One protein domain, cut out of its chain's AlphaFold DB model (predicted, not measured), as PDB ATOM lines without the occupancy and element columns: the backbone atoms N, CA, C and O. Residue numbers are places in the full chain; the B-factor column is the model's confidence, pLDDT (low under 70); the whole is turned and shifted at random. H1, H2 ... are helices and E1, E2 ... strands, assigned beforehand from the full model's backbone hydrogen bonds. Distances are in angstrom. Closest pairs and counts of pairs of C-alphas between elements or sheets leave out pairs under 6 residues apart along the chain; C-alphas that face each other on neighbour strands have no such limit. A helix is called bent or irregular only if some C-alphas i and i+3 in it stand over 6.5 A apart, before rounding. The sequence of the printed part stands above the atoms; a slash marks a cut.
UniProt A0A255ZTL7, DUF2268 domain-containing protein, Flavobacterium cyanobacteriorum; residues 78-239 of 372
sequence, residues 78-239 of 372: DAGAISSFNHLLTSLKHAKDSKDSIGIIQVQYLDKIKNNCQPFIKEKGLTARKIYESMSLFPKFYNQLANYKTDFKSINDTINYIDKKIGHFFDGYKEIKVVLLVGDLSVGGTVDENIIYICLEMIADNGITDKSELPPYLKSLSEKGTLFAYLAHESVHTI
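Overview. This is residues 78 to 239 of the 372 residues of the protein "DUF2268 domain-containing protein" of Flavobacterium cyanobacteriorum (UniProt A0A255ZTL7). A small three-stranded sheet sits between H8 on one face and residues 109 to 124 of the sharply kinked H2 on the other, three layers with helices on both faces of a sheet. The hairpin of H1 and H2, with H3 and H4, fills one end of the long axis; H5 reaches toward the other, and H7 with the loop before it lies out to one side. The printed part has 162 residues, mostly helix, in the order H1 H2 H3 H4 H5 E1 E2 E3 H6 H7 H8; the mixed sheet runs E1 E3 E2. It is compact, with a radius of gyration of the C-alphas of 16.0 A, yet elongated, 54 by 33 by 26 A.

Along the chain. Find C-alpha 80 at (201.747, 172.252, 236.940); from there H1, residues 80 to 92, runs 18.7 A. H2, residues 98 to 124, follows, 22.4 A from first to last C-alpha, then H3, 128 to 137, and H4, 139 to 145. H5, residues 152 to 169, covers 26.4 A from C-alpha 152 at (209.740, 167.549, 244.120). Next come E1, 177 to 181, E2, 189 to 192, and E3, 195 to 199, then H6, 200 to 203, and H7, 216 to 222. H8, residues 227 to 239, runs 19.1 A to C-alpha 239 at (209.858, 190.044, 253.686).

Arrangement. Look first at E1 and E3, parallel neighbours, with N 179 and O 196 2.8 A apart. E3 and E2 are an antiparallel hairpin, with N 192 and O 195 2.9 A apart. H8 is on the sheet at a height of 8.6 A, over E3 and E2; the C-alphas of Thr 190 and Glu 234 are its closest to E2, 6.4 A. H2, on the opposite face, is irregular, with C-alphas 116 and 119 8.2 A apart and a kink of 115 degrees near residue 116. H1 and H2 form a helical hairpin, closest at C-alphas 84 and 109, 5.5 A. H3 touches H2 at a steep tilt of 63 degrees, closest at C-alphas 128 and 106, 5.2 A. H4 and H6 only just touch, with 3 pairs of C-alphas within 8 A. H6 touches H7, closest at C-alphas 202 and 222, 4.4 A. H5 touches H8 with residues 158 to 162 alone, closest at C-alphas 162 and 232, 6.7 A. Every O i to N i+4 pair is within hydrogen-bond range in H1, H3 and H7, against 17 of 23 in H2, 2 of 3 in H4, 13 of 14 in H5 and 7 of 9 in H8; H6 is too short for such a pair.

Size, cuts and confidence. The C-alphas farthest apart, those of Lys 96 and Asp 171, are 54.7 A apart. The printed part has no cut, and its one long link is H6 to H7, residues 204 to 215. Look for pLDDT under 70 at residue 150, residues 205 to 208 and residues 221 to 224.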
ATOM      1  N   ASP A  78     204.171 174.246 243.248       91.19
ATOM      2  CA  ASP A  78     203.292 174.129 242.095       91.19
ATOM      3  C   ASP A  78     204.150 173.974 240.838       91.19
ATOM      4  O   ASP A  78     204.762 174.927 240.355       91.19
ATOM      5  N   ALA A  79     204.218 172.747 240.329       88.50
ATOM      6  CA  ALA A  79     204.947 172.409 239.109       88.50
ATOM      7  C   ALA A  79     204.010 172.118 237.923       88.50
ATOM      8  O   ALA A  79     204.435 171.532 236.925       88.50
ATOM      9  N   GLY A  80     202.735 172.529 237.993       88.69
ATOM     10  CA  GLY A  80     201.747 172.252 236.940       88.69
ATOM     11  C   GLY A  80     202.120 172.845 235.573       88.69
ATOM     12  O   GLY A  80     201.780 172.286 234.522       88.69
ATOM     13  N   ALA A  81     202.884 173.941 235.567       91.94
ATOM     14  CA  ALA A  81     203.408 174.524 234.340       91.94
ATOM     15  C   ALA A  81     204.422 173.608 233.638       91.94
ATOM     16  O   ALA A  81     204.422 173.554 232.412       91.94
ATOM     17  N   ILE A  82     205.207 172.814 234.370       90.31
ATOM     18  CA  ILE A  82     206.168 171.876 233.767       90.31
ATOM     19  C   ILE A  82     205.435 170.787 232.971       90.31
ATOM     20  O   ILE A  82     205.791 170.499 231.828       90.31
ATOM     21  N   SER A  83     204.335 170.257 233.510       89.81
ATOM     22  CA  SER A  83     203.471 169.314 232.783       89.81
ATOM     23  C   SER A  83     202.872 169.939 231.519       89.81
ATOM     24  O   SER A  83     202.836 169.308 230.460       89.81
ATOM     25  N   SER A  84     202.437 171.199 231.608       93.81
ATOM     26  CA  SER A  84     201.905 171.941 230.456       93.81
ATOM     27  C   SER A  84     202.980 172.185 229.391       93.81
ATOM     28  O   SER A  84     202.704 172.053 228.198       93.81
ATOM     29  N   PHE A  85     204.216 172.470 229.806       94.50
ATOM     30  CA  PHE A  85     205.360 172.650 228.916       94.50
ATOM     31  C   PHE A  85     205.738 171.352 228.179       94.50
ATOM     32  O   PHE A  85     205.948 171.361 226.966       94.50
ATOM     33  N   ASN A  86     205.718 170.204 228.858       92.06
ATOM     34  CA  ASN A  86     205.969 168.908 228.213       92.06
ATOM     35  C   ASN A  86     204.929 168.588 227.123       92.06
ATOM     36  O   ASN A  86     205.266 168.106 226.035       92.06
ATOM     37  N   HIS A  87     203.658 168.911 227.377       92.62
ATOM     38  CA  HIS A  87     202.599 168.786 226.374       92.62
ATOM     39  C   HIS A  87     202.783 169.773 225.208       92.62
ATOM     40  O   HIS A  87     202.552 169.421 224.045       92.62
ATOM     41  N   LEU A  88     203.221 171.002 225.501       95.94
ATOM     42  CA  LEU A  88     203.541 172.008 224.490       95.94
ATOM     43  C   LEU A  88     204.602 171.493 223.509       95.94
ATOM     44  O   LEU A  88     204.378 171.558 222.302       95.94
ATOM     45  N   LEU A  89     205.711 170.930 223.998       94.44
ATOM     46  CA  LEU A  89     206.782 170.411 223.135       94.44
ATOM     47  C   LEU A  89     206.299 169.313 222.182       94.44
ATOM     48  O   LEU A  89     206.731 169.252 221.034       94.44
ATOM     49  N   THR A  90     205.373 168.466 222.633       93.88
ATOM     50  CA  THR A  90     204.749 167.456 221.766       93.88
ATOM     51  C   THR A  90     203.866 168.111 220.705       93.88
ATOM     52  O   THR A  90     203.932 167.743 219.537       93.88
ATOM     53  N   SER A  91     203.091 169.125 221.095       94.94
ATOM     54  CA  SER A  91     202.185 169.849 220.196       94.94
ATOM     55  C   SER A  91     202.942 170.625 219.108       94.94
ATOM     56  O   SER A  91     202.525 170.631 217.953       94.94
ATOM     57  N   LEU A  92     204.084 171.231 219.449       95.56
ATOM     58  CA  LEU A  92     204.904 172.017 218.519       95.56
ATOM     59  C   LEU A  92     205.507 171.192 217.373       95.56
ATOM     60  O   LEU A  92     205.765 171.749 216.312       95.56
ATOM     61  N   LYS A  93     205.663 169.870 217.529       93.56
ATOM     62  CA  LYS A  93     206.114 168.977 216.440       93.56
ATOM     63  C   LYS A  93     205.158 168.954 215.245       93.56
ATOM     64  O   LYS A  93     205.551 168.533 214.162       93.56
ATOM     65  N   HIS A  94     203.912 169.376 215.450       94.44
ATOM     66  CA  HIS A  94     202.866 169.407 214.433       94.44
ATOM     67  C   HIS A  94     202.556 170.827 213.933       94.44
ATOM     68  O   HIS A  94     201.627 170.992 213.141       94.44
ATOM     69  N   ALA A  95     203.303 171.839 214.388       95.81
ATOM     70  CA  ALA A  95     203.103 173.220 213.970       95.81
ATOM     71  C   ALA A  95     203.501 173.415 212.500       95.81
ATOM     72  O   ALA A  95     204.543 172.929 212.055       95.81
ATOM     73  N   LYS A  96     202.677 174.142 211.740       96.12
ATOM     74  CA  LYS A  96     202.897 174.372 210.300       96.12
ATOM     75  C   LYS A  96     203.860 175.519 210.018       96.12
ATOM     76  O   LYS A  96     204.646 175.457 209.078       96.12
ATOM     77  N   ASP A  97     203.754 176.580 210.808       96.81
ATOM     78  CA  ASP A  97     204.524 177.808 210.657       96.81
ATOM     79  C   ASP A  97     204.709 178.523 212.011       96.81
ATOM     80  O   ASP A  97     204.308 178.038 213.077       96.81
ATOM     81  N   SER A  98     205.352 179.692 211.981       96.56
ATOM     82  CA  SER A  98     205.625 180.493 213.178       96.56
ATOM     83  C   SER A  98     204.359 181.052 213.830       96.56
ATOM     84  O   SER A  98     204.290 181.152 215.056       96.56
ATOM     85  N   LYS A  99     203.329 181.389 213.045       97.88
ATOM     86  CA  LYS A  99     202.052 181.893 213.562       97.88
ATOM     87  C   LYS A  99     201.298 180.779 214.286       97.88
ATOM     88  O   LYS A  99     200.770 181.021 215.372       97.88
ATOM     89  N   ASP A 100     201.294 179.580 213.713       97.81
ATOM     90  CA  ASP A 100     200.726 178.375 214.314       97.81
ATOM     91  C   ASP A 100     201.459 178.010 215.613       97.81
ATOM     92  O   ASP A 100     200.834 177.836 216.656       97.81
ATOM     93  N   SER A 101     202.796 178.045 215.603       97.94
ATOM     94  CA  SER A 101     203.623 177.806 216.797       97.94
ATOM     95  C   SER A 101     203.296 178.772 217.943       97.94
ATOM     96  O   SER A 101     203.107 178.346 219.083       97.94
ATOM     97  N   ILE A 102     203.173 180.073 217.652       98.56
ATOM     98  CA  ILE A 102     202.783 181.088 218.643       98.56
ATOM     99  C   ILE A 102     201.369 180.812 219.180       98.56
ATOM    100  O   ILE A 102     201.141 180.912 220.386       98.56
ATOM    101  N   GLY A 103     200.423 180.435 218.314       98.50
ATOM    102  CA  GLY A 103     199.066 180.056 218.726       98.50
ATOM    103  C   GLY A 103     199.047 178.827 219.639       98.50
ATOM    104  O   GLY A 103     198.388 178.838 220.682       98.50
ATOM    105  N   ILE A 104     199.827 177.800 219.300       98.44
ATOM    106  CA  ILE A 104     199.997 176.591 220.112       98.44
ATOM    107  C   ILE A 104     200.586 176.942 221.482       98.44
ATOM    108  O   ILE A 104     200.066 176.470 222.489       98.44
ATOM    109  N   ILE A 105     201.611 177.798 221.556       98.38
ATOM    110  CA  ILE A 105     202.197 178.237 222.835       98.38
ATOM    111  C   ILE A 105     201.168 178.974 223.696       98.38
ATOM    112  O   ILE A 105     201.090 178.731 224.902       98.38
ATOM    113  N   GLN A 106     200.353 179.844 223.098       98.19
ATOM    114  CA  GLN A 106     199.306 180.544 223.839       98.19
ATOM    115  C   GLN A 106     198.327 179.550 224.481       98.19
ATOM    116  O   GLN A 106     198.162 179.553 225.701       98.19
ATOM    117  N   VAL A 107     197.744 178.658 223.676       97.81
ATOM    118  CA  VAL A 107     196.668 177.753 224.114       97.81
ATOM    119  C   VAL A 107     197.186 176.609 224.984       97.81
ATOM    120  O   VAL A 107     196.591 176.262 226.003       97.81
ATOM    121  N   GLN A 108     198.290 175.974 224.584       97.12
ATOM    122  CA  GLN A 108     198.779 174.761 225.243       97.12
ATOM    123  C   GLN A 108     199.603 175.044 226.493       97.12
ATOM    124  O   GLN A 108     199.791 174.120 227.286       97.12
ATOM    125  N   TYR A 109     200.066 176.280 226.680       97.12
ATOM    126  CA  TYR A 109     200.927 176.640 227.796       97.12
ATOM    127  C   TYR A 109     200.423 177.859 228.569       97.12
ATOM    128  O   TYR A 109     199.962 177.690 229.699       97.12
ATOM    129  N   LEU A 110     200.441 179.063 227.985       97.12
ATOM    130  CA  LEU A 110     200.121 180.290 228.733       97.12
ATOM    131  C   LEU A 110     198.698 180.298 229.302       97.12
ATOM    132  O   LEU A 110     198.519 180.635 230.472       97.12
ATOM    133  N   ASP A 111     197.703 179.875 228.522       96.56
ATOM    134  CA  ASP A 111     196.309 179.820 228.973       96.56
ATOM    135  C   ASP A 111     196.106 178.788 230.094       96.56
ATOM    136  O   ASP A 111     195.322 179.025 231.016       96.56
ATOM    137  N   LYS A 112     196.854 177.675 230.072       95.62
ATOM    138  CA  LYS A 112     196.764 176.618 231.094       95.62
ATOM    139  C   LYS A 112     197.374 177.031 232.429       95.62
ATOM    140  O   LYS A 112     196.846 176.668 233.476       95.62
ATOM    141  N   ILE A 113     198.470 177.789 232.406       94.38
ATOM    142  CA  ILE A 113     199.185 178.190 233.630       94.38
ATOM    143  C   ILE A 113     198.681 179.518 234.201       94.38
ATOM    144  O   ILE A 113     199.042 179.888 235.321       94.38
ATOM    145  N   LYS A 114     197.843 180.237 233.443       91.88
ATOM    146  CA  LYS A 114     197.379 181.593 233.744       91.88
ATOM    147  C   LYS A 114     196.883 181.745 235.177       91.88
ATOM    148  O   LYS A 114     197.314 182.663 235.857       91.88
ATOM    149  N   ASN A 115     196.048 180.833 235.671       89.44
ATOM    150  CA  ASN A 115     195.457 180.962 237.009       89.44
ATOM    151  C   ASN A 115     196.505 181.011 238.133       89.44
ATOM    152  O   ASN A 115     196.318 181.746 239.097       89.44
ATOM    153  N   ASN A 116     197.618 180.288 237.984       87.69
ATOM    154  CA  ASN A 116     198.667 180.219 239.005       87.69
ATOM    155  C   ASN A 116     199.828 181.190 238.720       87.69
ATOM    156  O   ASN A 116     200.576 181.531 239.633       87.69
ATOM    157  N   CYS A 117     199.963 181.658 237.473       92.56
ATOM    158  CA  CYS A 117     201.076 182.494 237.006       92.56
ATOM    159  C   CYS A 117     200.652 183.898 236.538       92.56
ATOM    160  O   CYS A 117     201.468 184.619 235.970       92.56
ATOM    161  N   GLN A 118     199.394 184.311 236.729       91.44
ATOM    162  CA  GLN A 118     198.887 185.588 236.208       91.44
ATOM    163  C   GLN A 118     199.700 186.814 236.664       91.44
ATOM    164  O   GLN A 118     199.962 187.665 235.804       91.44
ATOM    165  N   PRO A 119     200.103 186.938 237.948       91.31
ATOM    166  CA  PRO A 119     200.949 188.045 238.392       91.31
ATOM    167  C   PRO A 119     202.279 188.073 237.638       91.31
ATOM    168  O   PRO A 119     202.601 189.077 237.004       91.31
ATOM    169  N   PHE A 120     202.966 186.927 237.579       93.12
ATOM    170  CA  PHE A 120     204.217 186.757 236.842       93.12
ATOM    171  C   PHE A 120     204.085 187.143 235.363       93.12
ATOM    172  O   PHE A 120     204.841 187.979 234.866       93.12
ATOM    173  N   ILE A 121     203.100 186.570 234.659       93.56
ATOM    174  CA  ILE A 121     202.883 186.798 233.222       93.56
ATOM    175  C   ILE A 121     202.687 188.290 232.945       93.56
ATOM    176  O   ILE A 121     203.255 188.825 231.991       93.56
ATOM    177  N   LYS A 122     201.895 188.965 233.786       92.19
ATOM    178  CA  LYS A 122     201.596 190.390 233.638       92.19
ATOM    179  C   LYS A 122     202.815 191.257 233.938       92.19
ATOM    180  O   LYS A 122     203.125 192.138 233.142       92.19
ATOM    181  N   GLU A 123     203.482 191.030 235.066       89.50
ATOM    182  CA  GLU A 123     204.594 191.872 235.514       89.50
ATOM    183  C   GLU A 123     205.808 191.751 234.589       89.50
ATOM    184  O   GLU A 123     206.412 192.757 234.221       89.50
ATOM    185  N   LYS A 124     206.145 190.527 234.173       91.00
ATOM    186  CA  LYS A 124     207.308 190.268 233.313       91.00
ATOM    187  C   LYS A 124     206.989 190.413 231.822       91.00
ATOM    188  O   LYS A 124     207.882 190.340 230.978       91.00
ATOM    189  N   GLY A 125     205.720 190.646 231.479       92.69
ATOM    190  CA  GLY A 125     205.266 190.781 230.097       92.69
ATOM    191  C   GLY A 125     205.616 189.551 229.261       92.69
ATOM    192  O   GLY A 125     206.124 189.696 228.142       92.69
ATOM    193  N   LEU A 126     205.420 188.356 229.826       95.00
ATOM    194  CA  LEU A 126     205.658 187.087 229.143       95.00
ATOM    195  C   LEU A 126     204.570 186.885 228.084       95.00
ATOM    196  O   LEU A 126     203.380 187.022 228.364       95.00
ATOM    197  N   THR A 127     204.970 186.558 226.857       97.06
ATOM    198  CA  THR A 127     204.036 186.350 225.742       97.06
ATOM    199  C   THR A 127     204.407 185.103 224.960       97.06
ATOM    200  O   THR A 127     205.572 184.705 224.935       97.06
ATOM    201  N   ALA A 128     203.433 184.523 224.256       97.88
ATOM    202  CA  ALA A 128     203.674 183.356 223.414       97.88
ATOM    203  C   ALA A 128     204.741 183.624 222.342       97.88
ATOM    204  O   ALA A 128     205.535 182.745 222.027       97.88
ATOM    205  N   ARG A 129     204.809 184.863 221.835       98.00
ATOM    206  CA  ARG A 129     205.834 185.303 220.884       98.00
ATOM    207  C   ARG A 129     207.243 185.271 221.482       98.00
ATOM    208  O   ARG A 129     208.128 184.710 220.855       98.00
ATOM    209  N   LYS A 130     207.444 185.817 222.684       97.19
ATOM    210  CA  LYS A 130     208.762 185.819 223.347       97.19
ATOM    211  C   LYS A 130     209.261 184.405 223.657       97.19
ATOM    212  O   LYS A 130     210.430 184.090 223.444       97.19
ATOM    213  N   ILE A 131     208.349 183.541 224.112       96.75
ATOM    214  CA  ILE A 131     208.645 182.119 224.330       96.75
ATOM    215  C   ILE A 131     209.022 181.461 222.998       96.75
ATOM    216  O   ILE A 131     210.063 180.818 222.915       96.75
ATOM    217  N   TYR A 132     208.223 181.667 221.943       97.56
ATOM    218  CA  TYR A 132     208.503 181.142 220.604       97.56
ATOM    219  C   TYR A 132     209.880 181.570 220.087       97.56
ATOM    220  O   TYR A 132     210.637 180.733 219.603       97.56
ATOM    221  N   GLU A 133     210.210 182.858 220.190       96.44
ATOM    222  CA  GLU A 133     211.492 183.409 219.742       96.44
ATOM    223  C   GLU A 133     212.660 182.749 220.484       96.44
ATOM    224  O   GLU A 133     213.609 182.293 219.849       96.44
ATOM    225  N   SER A 134     212.551 182.595 221.805       94.25
ATOM    226  CA  SER A 134     213.578 181.939 222.625       94.25
ATOM    227  C   SER A 134     213.733 180.455 222.287       94.25
ATOM    228  O   SER A 134     214.848 179.977 222.087       94.25
ATOM    229  N   MET A 135     212.619 179.729 222.151       94.81
ATOM    230  CA  MET A 135     212.621 178.312 221.770       94.81
ATOM    231  C   MET A 135     213.152 178.088 220.350       94.81
ATOM    232  O   MET A 135     213.802 177.079 220.096       94.81
ATOM    233  N   SER A 136     212.895 179.021 219.431       94.69
ATOM    234  CA  SER A 136     213.384 178.949 218.049       94.69
ATOM    235  C   SER A 136     214.885 179.215 217.955       94.69
ATOM    236  O   SER A 136     215.550 178.645 217.093       94.69
ATOM    237  N   LEU A 137     215.421 180.071 218.832       94.25
ATOM    238  CA  LEU A 137     216.855 180.350 218.914       94.25
ATOM    239  C   LEU A 137     217.630 179.230 219.620       94.25
ATOM    240  O   LEU A 137     218.767 178.958 219.234       94.25
ATOM    241  N   PHE A 138     217.031 178.587 220.627       93.62
ATOM    242  CA  PHE A 138     217.700 177.593 221.479       93.62
ATOM    243  C   PHE A 138     216.918 176.264 221.582       93.62
ATOM    244  O   PHE A 138     216.554 175.826 222.682       93.62
ATOM    245  N   PRO A 139     216.599 175.604 220.454       93.19
ATOM    246  CA  PRO A 139     215.708 174.449 220.438       93.19
ATOM    247  C   PRO A 139     216.264 173.231 221.182       93.19
ATOM    248  O   PRO A 139     215.494 172.545 221.860       93.19
ATOM    249  N   LYS A 140     217.567 172.925 221.102       90.88
ATOM    250  CA  LYS A 140     218.145 171.814 221.886       90.88
ATOM    251  C   LYS A 140     218.053 172.123 223.370       90.88
ATOM    252  O   LYS A 140     217.650 171.252 224.145       90.88
ATOM    253  N   PHE A 141     218.345 173.371 223.738       90.44
ATOM    254  CA  PHE A 141     218.309 173.799 225.128       90.44
ATOM    255  C   PHE A 141     216.907 173.701 225.747       90.44
ATOM    256  O   PHE A 141     216.779 173.243 226.878       90.44
ATOM    257  N   TYR A 142     215.847 174.064 225.021       91.56
ATOM    258  CA  TYR A 142     214.476 173.929 225.529       91.56
ATOM    259  C   TYR A 142     213.957 172.484 225.498       91.56
ATOM    260  O   TYR A 142     213.250 172.070 226.417       91.56
ATOM    261  N   ASN A 143     214.317 171.690 224.483       90.00
ATOM    262  CA  ASN A 143     213.858 170.299 224.367       90.00
ATOM    263  C   ASN A 143     214.332 169.416 225.531       90.00
ATOM    264  O   ASN A 143     213.600 168.535 225.979       90.00
ATOM    265  N   GLN A 144     215.536 169.652 226.049       87.50
ATOM    266  CA  GLN A 144     216.052 168.902 227.198       87.50
ATOM    267  C   GLN A 144     215.411 169.291 228.537       87.50
ATOM    268  O   GLN A 144     215.444 168.472 229.454       87.50
ATOM    269  N   LEU A 145     214.794 170.477 228.667       86.75
ATOM    270  CA  LEU A 145     214.109 170.872 229.911       86.75
ATOM    271  C   LEU A 145     212.966 169.907 230.255       86.75
ATOM    272  O   LEU A 145     212.666 169.708 231.427       86.75
ATOM    273  N   ALA A 146     212.390 169.236 229.252       81.19
ATOM    274  CA  ALA A 146     211.395 168.182 229.450       81.19
ATOM    275  C   ALA A 146     211.928 166.962 230.212       81.19
ATOM    276  O   ALA A 146     211.174 166.259 230.885       81.19
ATOM    277  N   ASN A 147     213.233 166.711 230.098       75.94
ATOM    278  CA  ASN A 147     213.922 165.609 230.760       75.94
ATOM    279  C   ASN A 147     214.468 166.010 232.133       75.94
ATOM    280  O   ASN A 147     215.096 165.184 232.802       75.94
ATOM    281  N   TYR A 148     214.254 167.259 232.558       74.88
ATOM    282  CA  TYR A 148     214.666 167.701 233.877       74.88
ATOM    283  C   TYR A 148     213.858 166.946 234.939       74.88
ATOM    284  O   TYR A 148     212.661 167.162 235.131       74.88
ATOM    285  N   LYS A 149     214.526 166.010 235.618       70.31
ATOM    286  CA  LYS A 149     213.945 165.247 236.721       70.31
ATOM    287  C   LYS A 149     213.985 166.100 237.979       70.31
ATOM    288  O   LYS A 149     214.988 166.135 238.685       70.31
ATOM    289  N   THR A 150     212.883 166.779 238.250       68.12
ATOM    290  CA  THR A 150     212.711 167.515 239.495       68.12
ATOM    291  C   THR A 150     212.429 166.542 240.641       68.12
ATOM    292  O   THR A 150     211.406 165.859 240.633       68.12
ATOM    293  N   ASP A 151     213.298 166.492 241.655       77.56
ATOM    294  CA  ASP A 151     212.964 165.849 242.932       77.56
ATOM    295  C   ASP A 151     212.052 166.784 243.740       77.56
ATOM    296  O   ASP A 151     212.499 167.596 244.554       77.56
ATOM    297  N   PHE A 152     210.746 166.701 243.477       74.81
ATOM    298  CA  PHE A 152     209.740 167.549 244.120       74.81
ATOM    299  C   PHE A 152     209.739 167.426 245.650       74.81
ATOM    300  O   PHE A 152     209.450 168.404 246.345       74.81
ATOM    301  N   LYS A 153     210.106 166.258 246.194       79.12
ATOM    302  CA  LYS A 153     210.212 166.063 247.643       79.12
ATOM    303  C   LYS A 153     211.380 166.875 248.200       79.12
ATOM    304  O   LYS A 153     211.180 167.658 249.126       79.12
ATOM    305  N   SER A 154     212.558 166.766 247.583       84.81
ATOM    306  CA  SER A 154     213.734 167.552 247.980       84.81
ATOM    307  C   SER A 154     213.483 169.063 247.897       84.81
ATOM    308  O   SER A 154     214.016 169.822 248.711       84.81
ATOM    309  N   ILE A 155     212.676 169.523 246.936       86.81
ATOM    310  CA  ILE A 155     212.308 170.941 246.844       86.81
ATOM    311  C   ILE A 155     211.390 171.342 247.996       86.81
ATOM    312  O   ILE A 155     211.667 172.340 248.654       86.81
ATOM    313  N   ASN A 156     210.338 170.575 248.293       89.50
ATOM    314  CA  ASN A 156     209.465 170.878 249.432       89.50
ATOM    315  C   ASN A 156     210.241 170.899 250.763       89.50
ATOM    316  O   ASN A 156     210.042 171.811 251.569       89.50
ATOM    317  N   ASP A 157     211.182 169.974 250.963       90.69
ATOM    318  CA  ASP A 157     212.069 169.974 252.135       90.69
ATOM    319  C   ASP A 157     212.937 171.245 252.195       90.69
ATOM    320  O   ASP A 157     213.111 171.843 253.261       90.69
ATOM    321  N   THR A 158     213.415 171.716 251.040       91.69
ATOM    322  CA  THR A 158     214.165 172.975 250.921       91.69
ATOM    323  C   THR A 158     213.310 174.187 251.298       91.69
ATOM    324  O   THR A 158     213.751 175.031 252.078       91.69
ATOM    325  N   ILE A 159     212.070 174.254 250.806       94.50
ATOM    326  CA  ILE A 159     211.107 175.314 251.147       94.50
ATOM    327  C   ILE A 159     210.841 175.307 252.663       94.50
ATOM    328  O   ILE A 159     210.892 176.351 253.313       94.50
ATOM    329  N   ASN A 160     210.622 174.129 253.261       94.12
ATOM    330  CA  ASN A 160     210.414 173.973 254.710       94.12
ATOM    331  C   ASN A 160     211.614 174.475 255.522       94.12
ATOM    332  O   ASN A 160     211.446 175.161 256.534       94.12
ATOM    333  N   TYR A 161     212.825 174.148 255.077       95.25
ATOM    334  CA  TYR A 161     214.051 174.597 255.722       95.25
ATOM    335  C   TYR A 161     214.208 176.124 255.680       95.25
ATOM    336  O   TYR A 161     214.502 176.735 256.715       95.25
ATOM    337  N   ILE A 162     213.988 176.737 254.513       96.12
ATOM    338  CA  ILE A 162     214.077 178.191 254.329       96.12
ATOM    339  C   ILE A 162     213.063 178.901 255.222       96.12
ATOM    340  O   ILE A 162     213.445 179.781 255.996       96.12
ATOM    341  N   ASP A 163     211.808 178.459 255.192       95.88
ATOM    342  CA  ASP A 163     210.734 179.081 255.962       95.88
ATOM    343  C   ASP A 163     210.991 179.048 257.460       95.88
ATOM    344  O   ASP A 163     210.868 180.064 258.148       95.88
ATOM    345  N   LYS A 164     211.415 177.887 257.967       95.50
ATOM    346  CA  LYS A 164     211.768 177.734 259.377       95.50
ATOM    347  C   LYS A 164     212.891 178.691 259.773       95.50
ATOM    348  O   LYS A 164     212.859 179.253 260.868       95.50
ATOM    349  N   LYS A 165     213.899 178.856 258.911       96.06
ATOM    350  CA  LYS A 165     215.063 179.690 259.219       96.06
ATOM    351  C   LYS A 165     214.724 181.175 259.148       96.06
ATOM    352  O   LYS A 165     215.045 181.889 260.089       96.06
ATOM    353  N   ILE A 166     214.041 181.636 258.103       96.00
ATOM    354  CA  ILE A 166     213.643 183.047 257.977       96.00
ATOM    355  C   ILE A 166     212.638 183.420 259.068       96.00
ATOM    356  O   ILE A 166     212.838 184.422 259.757       96.00
ATOM    357  N   GLY A 167     211.627 182.579 259.307       94.88
ATOM    358  CA  GLY A 167     210.622 182.805 260.348       94.88
ATOM    359  C   GLY A 167     211.188 182.868 261.770       94.88
ATOM    360  O   GLY A 167     210.564 183.451 262.651       94.88
ATOM    361  N   HIS A 168     212.389 182.330 262.011       94.19
ATOM    362  CA  HIS A 168     213.087 182.498 263.287       94.19
ATOM    363  C   HIS A 168     213.670 183.913 263.474       94.19
ATOM    364  O   HIS A 168     213.725 184.416 264.596       94.19
ATOM    365  N   PHE A 169     214.122 184.558 262.393       92.88
ATOM    366  CA  PHE A 169     214.779 185.871 262.449       92.88
ATOM    367  C   PHE A 169     213.816 187.043 262.255       92.88
ATOM    368  O   PHE A 169     214.066 188.126 262.797       92.88
ATOM    369  N   PHE A 170     212.736 186.841 261.500       94.56
ATOM    370  CA  PHE A 170     211.840 187.908 261.070       94.56
ATOM    371  C   PHE A 170     210.405 187.644 261.513       94.56
ATOM    372  O   PHE A 170     209.750 186.699 261.072       94.56
ATOM    373  N   ASP A 171     209.914 188.521 262.384       88.44
ATOM    374  CA  ASP A 171     208.557 188.443 262.903       88.44
ATOM    375  C   ASP A 171     207.555 188.760 261.771       88.44
ATOM    376  O   ASP A 171     207.777 189.659 260.959       88.44
ATOM    377  N   GLY A 172     206.439 188.028 261.707       84.75
ATOM    378  CA  GLY A 172     205.420 188.219 260.665       84.75
ATOM    379  C   GLY A 172     205.739 187.565 259.314       84.75
ATOM    380  O   GLY A 172     205.017 187.815 258.347       84.75
ATOM    381  N   TYR A 173     206.776 186.721 259.245       92.81
ATOM    382  CA  TYR A 173     207.055 185.888 258.077       92.81
ATOM    383  C   TYR A 173     205.850 185.017 257.706       92.81
ATOM    384  O   TYR A 173     205.245 184.371 258.566       92.81
ATOM    385  N   LYS A 174     205.520 184.985 256.414       93.31
ATOM    386  CA  LYS A 174     204.523 184.075 255.851       93.31
ATOM    387  C   LYS A 174     205.250 182.973 255.103       93.31
ATOM    388  O   LYS A 174     206.157 183.257 254.332       93.31
ATOM    389  N   GLU A 175     204.809 181.740 255.308       94.50
ATOM    390  CA  GLU A 175     205.297 180.595 254.543       94.50
ATOM    391  C   GLU A 175     205.168 180.833 253.039       94.50
ATOM    392  O   GLU A 175     204.149 181.359 252.572       94.50
ATOM    393  N   ILE A 176     206.187 180.430 252.287       95.31
ATOM    394  CA  ILE A 176     206.232 180.675 250.847       95.31
ATOM    395  C   ILE A 176     205.527 179.565 250.068       95.31
ATOM    396  O   ILE A 176     205.547 178.389 250.441       95.31
ATOM    397  N   LYS A 177     204.943 179.946 248.933       94.88
ATOM    398  CA  LYS A 177     204.567 179.027 247.856       94.88
ATOM    399  C   LYS A 177     205.572 179.197 246.722       94.88
ATOM    400  O   LYS A 177     205.937 180.320 246.399       94.88
ATOM    401  N   VAL A 178     205.987 178.112 246.086       94.06
ATOM    402  CA  VAL A 178     206.881 178.140 244.926       94.06
ATOM    403  C   VAL A 178     206.119 177.682 243.693       94.06
ATOM    404  O   VAL A 178     205.445 176.659 243.728       94.06
ATOM    405  N   VAL A 179     206.237 178.422 242.597       94.00
ATOM    406  CA  VAL A 179     205.707 178.063 241.281       94.00
ATOM    407  C   VAL A 179     206.885 177.886 240.326       94.00
ATOM    408  O   VAL A 179     207.635 178.832 240.081       94.00
ATOM    409  N   LEU A 180     207.046 176.679 239.785       91.94
ATOM    410  CA  LEU A 180     208.025 176.402 238.733       91.94
ATOM    411  C   LEU A 180     207.353 176.507 237.374       91.94
ATOM    412  O   LEU A 180     206.331 175.863 237.140       91.94
ATOM    413  N   LEU A 181     207.955 177.273 236.473       93.38
ATOM    414  CA  LEU A 181     207.486 177.459 235.104       93.38
ATOM    415  C   LEU A 181     208.667 177.530 234.136       93.38
ATOM    416  O   LEU A 181     209.807 177.618 234.560       93.38
ATOM    417  N   VAL A 182     208.397 177.493 232.840       93.12
ATOM    418  CA  VAL A 182     209.364 177.777 231.772       93.12
ATOM    419  C   VAL A 182     209.062 179.142 231.151       93.12
ATOM    420  O   VAL A 182     207.911 179.423 230.791       93.12
ATOM    421  N   GLY A 183     210.076 179.993 231.042       93.50
ATOM    422  CA  GLY A 183     209.984 181.343 230.492       93.50
ATOM    423  C   GLY A 183     210.706 181.517 229.153       93.50
ATOM    424  O   GLY A 183     210.879 180.588 228.359       93.50
ATOM    425  N   ASP A 184     211.097 182.760 228.887       92.06
ATOM    426  CA  ASP A 184     211.783 183.237 227.681       92.06
ATOM    427  C   ASP A 184     213.260 183.588 227.948       92.06
ATOM    428  O   ASP A 184     213.819 184.462 227.288       92.06
ATOM    429  N   LEU A 185     213.892 182.962 228.953       87.94
ATOM    430  CA  LEU A 185     215.284 183.234 229.346       87.94
ATOM    431  C   LEU A 185     215.552 184.688 229.797       87.94
ATOM    432  O   LEU A 185     216.703 185.133 229.809       87.94
ATOM    433  N   SER A 186     214.518 185.432 230.205       82.75
ATOM    434  CA  SER A 186     214.669 186.818 230.676       82.75
ATOM    435  C   SER A 186     214.610 186.986 232.199       82.75
ATOM    436  O   SER A 186     215.093 187.994 232.718       82.75
ATOM    437  N   VAL A 187     214.063 186.008 232.932       83.31
ATOM    438  CA  VAL A 187     213.824 186.094 234.384       83.31
ATOM    439  C   VAL A 187     214.342 184.843 235.091       83.31
ATOM    440  O   VAL A 187     213.987 183.738 234.708       83.31
ATOM    441  N   GLY A 188     215.161 185.030 236.131       79.69
ATOM    442  CA  GLY A 188     215.651 183.976 237.037       79.69
ATOM    443  C   GLY A 188     214.581 183.503 238.018       79.69
ATOM    444  O   GLY A 188     214.076 182.383 237.947       79.69
ATOM    445  N   GLY A 189     214.218 184.422 238.905       86.25
ATOM    446  CA  GLY A 189     213.123 184.305 239.846       86.25
ATOM    447  C   GLY A 189     212.441 185.658 240.034       86.25
ATOM    448  O   GLY A 189     212.904 186.679 239.517       86.25
ATOM    449  N   THR A 190     211.281 185.651 240.680       90.75
ATOM    450  CA  THR A 190     210.609 186.866 241.154       90.75
ATOM    451  C   THR A 190     209.590 186.504 242.225       90.75
ATOM    452  O   THR A 190     209.166 185.350 242.332       90.75
ATOM    453  N   VAL A 191     209.120 187.513 242.951       93.25
ATOM    454  CA  VAL A 191     208.142 187.354 244.028       93.25
ATOM    455  C   VAL A 191     206.873 188.157 243.767       93.25
ATOM    456  O   VAL A 191     206.951 189.303 243.332       93.25
ATOM    457  N   ASP A 192     205.726 187.567 244.103       92.94
ATOM    458  CA  ASP A 192     204.457 188.258 244.341       92.94
ATOM    459  C   ASP A 192     203.921 187.841 245.719       92.94
ATOM    460  O   ASP A 192     203.637 186.670 245.956       92.94
ATOM    461  N   GLU A 193     203.833 188.784 246.657       91.88
ATOM    462  CA  GLU A 193     203.548 188.513 248.074       91.88
ATOM    463  C   GLU A 193     204.464 187.425 248.685       91.88
ATOM    464  O   GLU A 193     205.653 187.660 248.896       91.88
ATOM    465  N   ASN A 194     203.916 186.248 249.005       93.69
ATOM    466  CA  ASN A 194     204.639 185.071 249.496       93.69
ATOM    467  C   ASN A 194     204.761 183.967 248.427       93.69
ATOM    468  O   ASN A 194     205.085 182.825 248.753       93.69
ATOM    469  N   ILE A 195     204.470 184.276 247.163       95.06
ATOM    470  CA  ILE A 195     204.613 183.362 246.033       95.06
ATOM    471  C   ILE A 195     205.917 183.682 245.308       95.06
ATOM    472  O   ILE A 195     206.113 184.789 244.812       95.06
ATOM    473  N   ILE A 196     206.796 182.692 245.219       95.44
ATOM    474  CA  ILE A 196     208.044 182.756 244.468       95.44
ATOM    475  C   ILE A 196     207.842 182.039 243.138       95.44
ATOM    476  O   ILE A 196     207.488 180.862 243.102       95.44
ATOM    477  N   TYR A 197     208.110 182.733 242.044       95.00
ATOM    478  CA  TYR A 197     208.141 182.169 240.703       95.00
ATOM    479  C   TYR A 197     209.589 181.912 240.307       95.00
ATOM    480  O   TYR A 197     210.398 182.836 240.367       95.00
ATOM    481  N   ILE A 198     209.916 180.694 239.877       91.75
ATOM    482  CA  ILE A 198     211.254 180.357 239.371       91.75
ATOM    483  C   ILE A 198     211.129 179.769 237.974       91.75
ATOM    484  O   ILE A 198     210.366 178.825 237.745       91.75
ATOM    485  N   CYS A 199     211.903 180.327 237.046       91.19
ATOM    486  CA  CYS A 199     211.972 179.824 235.686       91.19
ATOM    487  C   CYS A 199     212.952 178.645 235.631       91.19
ATOM    488  O   CYS A 199     214.136 178.782 235.946       91.19
ATOM    489  N   LEU A 200     212.452 177.466 235.264       88.38
ATOM    490  CA  LEU A 200     213.183 176.204 235.270       88.38
ATOM    491  C   LEU A 200     214.455 176.292 234.429       88.38
ATOM    492  O   LEU A 200     215.491 175.772 234.831       88.38
ATOM    493  N   GLU A 201     214.406 176.989 233.298       86.75
ATOM    494  CA  GLU A 201     215.552 177.149 232.410       86.75
ATOM    495  C   GLU A 201     216.753 177.860 233.056       86.75
ATOM    496  O   GLU A 201     217.878 177.725 232.580       86.75
ATOM    497  N   MET A 202     216.541 178.578 234.159       81.88
ATOM    498  CA  MET A 202     217.593 179.309 234.875       81.88
ATOM    499  C   MET A 202     218.277 178.473 235.952       81.88
ATOM    500  O   MET A 202     219.381 178.801 236.372       81.88
ATOM    501  N   ILE A 203     217.625 177.395 236.388       79.38
ATOM    502  CA  ILE A 203     218.104 176.493 237.443       79.38
ATOM    503  C   ILE A 203     218.389 175.082 236.926       79.38
ATOM    504  O   ILE A 203     218.859 174.236 237.683       79.38
ATOM    505  N   ALA A 204     218.092 174.814 235.653       73.25
ATOM    506  CA  ALA A 204     218.290 173.526 235.008       73.25
ATOM    507  C   ALA A 204     219.771 173.263 234.698       73.25
ATOM    508  O   ALA A 204     220.104 172.843 233.598       73.25
ATOM    509  N   ASP A 205     220.671 173.499 235.648       65.69
ATOM    510  CA  ASP A 205     222.071 173.111 235.544       65.69
ATOM    511  C   ASP A 205     222.345 171.913 236.451       65.69
ATOM    512  O   ASP A 205     222.610 172.036 237.646       65.69
ATOM    513  N   ASN A 206     222.212 170.724 235.875       56.56
ATOM    514  CA  ASN A 206     222.502 169.450 236.529       56.56
ATOM    515  C   ASN A 206     223.812 168.825 236.012       56.56
ATOM    516  O   ASN A 206     224.020 167.624 236.182       56.56
ATOM    517  N   GLY A 207     224.661 169.606 235.328       58.69
ATOM    518  CA  GLY A 207     225.879 169.118 234.670       58.69
ATOM    519  C   GLY A 207     225.650 168.293 233.392       58.69
ATOM    520  O   GLY A 207     226.622 167.854 232.783       58.69
ATOM    521  N   ILE A 208     224.394 168.075 232.979       60.09
ATOM    522  CA  ILE A 208     224.008 167.290 231.787       60.09
ATOM    523  C   ILE A 208     223.273 168.163 230.753       60.09
ATOM    524  O   ILE A 208     223.218 167.822 229.575       60.09
ATOM    525  N   THR A 209     222.730 169.306 231.172       73.94
ATOM    526  CA  THR A 209     222.063 170.281 230.305       73.94
ATOM    527  C   THR A 209     223.026 170.845 229.254       73.94
ATOM    528  O   THR A 209     223.960 171.582 229.572       73.94
ATOM    529  N   ASP A 210     222.781 170.535 227.980       81.38
ATOM    530  CA  ASP A 210     223.502 171.084 226.837       81.38
ATOM    531  C   ASP A 210     223.170 172.574 226.681       81.38
ATOM    532  O   ASP A 210     222.089 172.963 226.236       81.38
ATOM    533  N   LYS A 211     224.119 173.424 227.067       83.88
ATOM    534  CA  LYS A 211     224.029 174.880 226.922       83.88
ATOM    535  C   LYS A 211     224.733 175.376 225.655       83.88
ATOM    536  O   LYS A 211     224.936 176.580 225.526       83.88
ATOM    537  N   SER A 212     225.154 174.507 224.730       87.56
ATOM    538  CA  SER A 212     225.978 174.878 223.565       87.56
ATOM    539  C   SER A 212     225.372 175.995 222.710       87.56
ATOM    540  O   SER A 212     226.120 176.866 222.265       87.56
ATOM    541  N   GLU A 213     224.044 176.020 222.560       91.31
ATOM    542  CA  GLU A 213     223.300 177.034 221.797       91.31
ATOM    543  C   GLU A 213     223.234 178.395 222.504       91.31
ATOM    544  O   GLU A 213     223.023 179.420 221.856       91.31
ATOM    545  N   LEU A 214     223.439 178.430 223.825       88.00
ATOM    546  CA  LEU A 214     223.344 179.663 224.591       88.00
ATOM    547  C   LEU A 214     224.582 180.552 224.360       88.00
ATOM    548  O   LEU A 214     225.727 180.103 224.507       88.00
ATOM    549  N   PRO A 215     224.397 181.850 224.065       84.62
ATOM    550  CA  PRO A 215     225.491 182.808 224.055       84.62
ATOM    551  C   PRO A 215     226.114 182.938 225.460       84.62
ATOM    552  O   PRO A 215     225.425 182.716 226.459       84.62
ATOM    553  N   PRO A 216     227.389 183.370 225.579       79.62
ATOM    554  CA  PRO A 216     228.112 183.391 226.858       79.62
ATOM    555  C   PRO A 216     227.383 184.093 228.013       79.62
ATOM    556  O   PRO A 216     227.470 183.655 229.153       79.62
ATOM    557  N   TYR A 217     226.626 185.154 227.724       74.62
ATOM    558  CA  TYR A 217     225.867 185.865 228.756       74.62
ATOM    559  C   TYR A 217     224.677 185.051 229.289       74.62
ATOM    560  O   TYR A 217     224.418 185.094 230.486       74.62
ATOM    561  N   LEU A 218     223.978 184.284 228.436       78.00
ATOM    562  CA  LEU A 218     222.890 183.400 228.874       78.00
ATOM    563  C   LEU A 218     223.435 182.176 229.606       78.00
ATOM    564  O   LEU A 218     222.835 181.757 230.590       78.00
ATOM    565  N   LYS A 219     224.602 181.660 229.196       77.62
ATOM    566  CA  LYS A 219     225.321 180.628 229.961       77.62
ATOM    567  C   LYS A 219     225.594 181.108 231.380       77.62
ATOM    568  O   LYS A 219     225.080 180.515 232.321       77.62
ATOM    569  N   SER A 220     226.252 182.262 231.513       72.00
ATOM    570  CA  SER A 220     226.533 182.870 232.816       72.00
ATOM    571  C   SER A 220     225.270 183.141 233.640       72.00
ATOM    572  O   SER A 220     225.329 183.029 234.859       72.00
ATOM    573  N   LEU A 221     224.144 183.495 233.007       69.56
ATOM    574  CA  LEU A 221     222.863 183.701 233.689       69.56
ATOM    575  C   LEU A 221     222.284 182.386 234.233       69.56
ATOM    576  O   LEU A 221     221.885 182.334 235.391       69.56
ATOM    577  N   SER A 222     222.300 181.331 233.417       67.31
ATOM    578  CA  SER A 222     221.850 179.976 233.780       67.31
ATOM    579  C   SER A 222     222.787 179.235 234.748       67.31
ATOM    580  O   SER A 222     222.510 178.105 235.137       67.31
ATOM    581  N   GLU A 223     223.939 179.827 235.069       69.38
ATOM    582  CA  GLU A 223     224.962 179.298 235.985       69.38
ATOM    583  C   GLU A 223     225.037 180.108 237.288       69.38
ATOM    584  O   GLU A 223     225.873 179.823 238.145       69.38
ATOM    585  N   LYS A 224     224.183 181.132 237.460       69.50
ATOM    586  CA  LYS A 224     224.241 182.021 238.630       69.50
ATOM    587  C   LYS A 224     224.057 181.276 239.945       69.50
ATOM    588  O   LYS A 224     224.672 181.634 240.939       69.50
ATOM    589  N   GLY A 225     223.252 180.224 239.995       73.88
ATOM    590  CA  GLY A 225     223.128 179.493 241.244       73.88
ATOM    591  C   GLY A 225     222.246 178.272 241.176       73.88
ATOM    592  O   GLY A 225     221.557 178.005 240.197       73.88
ATOM    593  N   THR A 226     222.275 177.528 242.273       83.88
ATOM    594  CA  THR A 226     221.391 176.389 242.480       83.88
ATOM    595  C   THR A 226     219.970 176.870 242.759       83.88
ATOM    596  O   THR A 226     219.755 178.001 243.202       83.88
ATOM    597  N   LEU A 227     218.988 175.980 242.600       86.25
ATOM    598  CA  LEU A 227     217.618 176.235 243.052       86.25
ATOM    599  C   LEU A 227     217.571 176.719 244.512       86.25
ATOM    600  O   LEU A 227     216.798 177.613 244.836       86.25
ATOM    601  N   PHE A 228     218.413 176.159 245.387       90.06
ATOM    602  CA  PHE A 228     218.490 176.588 246.781       90.06
ATOM    603  C   PHE A 228     218.930 178.050 246.919       90.06
ATOM    604  O   PHE A 228     218.338 178.784 247.704       90.06
ATOM    605  N   ALA A 229     219.925 178.486 246.140       90.19
ATOM    606  CA  ALA A 229     220.381 179.873 246.148       90.19
ATOM    607  C   ALA A 229     219.289 180.835 245.654       90.19
ATOM    608  O   ALA A 229     219.070 181.869 246.279       90.19
ATOM    609  N   TYR A 230     218.562 180.462 244.593       90.81
ATOM    610  CA  TYR A 230     217.421 181.242 244.106       90.81
ATOM    611  C   TYR A 230     216.308 181.326 245.145       90.81
ATOM    612  O   TYR A 230     215.862 182.420 245.467       90.81
ATOM    613  N   LEU A 231     215.886 180.196 245.717       93.56
ATOM    614  CA  LEU A 231     214.852 180.195 246.750       93.56
ATOM    615  C   LEU A 231     215.265 181.033 247.960       93.56
ATOM    616  O   LEU A 231     214.459 181.817 248.442       93.56
ATOM    617  N   ALA A 232     216.512 180.919 248.422       95.06
ATOM    618  CA  ALA A 232     217.016 181.734 249.522       95.06
ATOM    619  C   ALA A 232     216.923 183.239 249.211       95.06
ATOM    620  O   ALA A 232     216.383 183.985 250.027       95.06
ATOM    621  N   HIS A 233     217.389 183.658 248.027       95.88
ATOM    622  CA  HIS A 233     217.357 185.053 247.568       95.88
ATOM    623  C   HIS A 233     215.930 185.586 247.460       95.88
ATOM    624  O   HIS A 233     215.578 186.580 248.100       95.88
ATOM    625  N   GLU A 234     215.081 184.890 246.708       95.69
ATOM    626  CA  GLU A 234     213.702 185.308 246.478       95.69
ATOM    627  C   GLU A 234     212.886 185.299 247.779       95.69
ATOM    628  O   GLU A 234     212.092 186.207 248.022       95.69
ATOM    629  N   SER A 235     213.127 184.360 248.701       96.25
ATOM    630  CA  SER A 235     212.457 184.375 250.006       96.25
ATOM    631  C   SER A 235     212.750 185.639 250.812       96.25
ATOM    632  O   SER A 235     211.879 186.078 251.565       96.25
ATOM    633  N   VAL A 236     213.913 186.279 250.647       97.12
ATOM    634  CA  VAL A 236     214.178 187.570 251.301       97.12
ATOM    635  C   VAL A 236     213.321 188.682 250.695       97.12
ATOM    636  O   VAL A 236     212.827 189.537 251.431       97.12
ATOM    637  N   HIS A 237     213.059 188.661 249.387       97.00
ATOM    638  CA  HIS A 237     212.151 189.629 248.768       97.00
ATOM    639  C   HIS A 237     210.720 189.543 249.336       97.00
ATOM    640  O   HIS A 237     210.068 190.580 249.462       97.00
ATOM    641  N   THR A 238     210.259 188.367 249.791       96.12
ATOM    642  CA  THR A 238     208.921 188.203 250.417       96.12
ATOM    643  C   THR A 238     208.751 188.989 251.725       96.12
ATOM    644  O   THR A 238     207.635 189.355 252.098       96.12
ATOM    645  N   ILE A 239     209.854 189.285 252.423       95.44
ATOM    646  CA  ILE A 239     209.858 190.044 253.686       95.44
ATOM    647  C   ILE A 239     210.324 191.488 253.528       95.44
ATOM    648  O   ILE A 239     210.285 192.260 254.489       95.44
TER     649      ILE A 239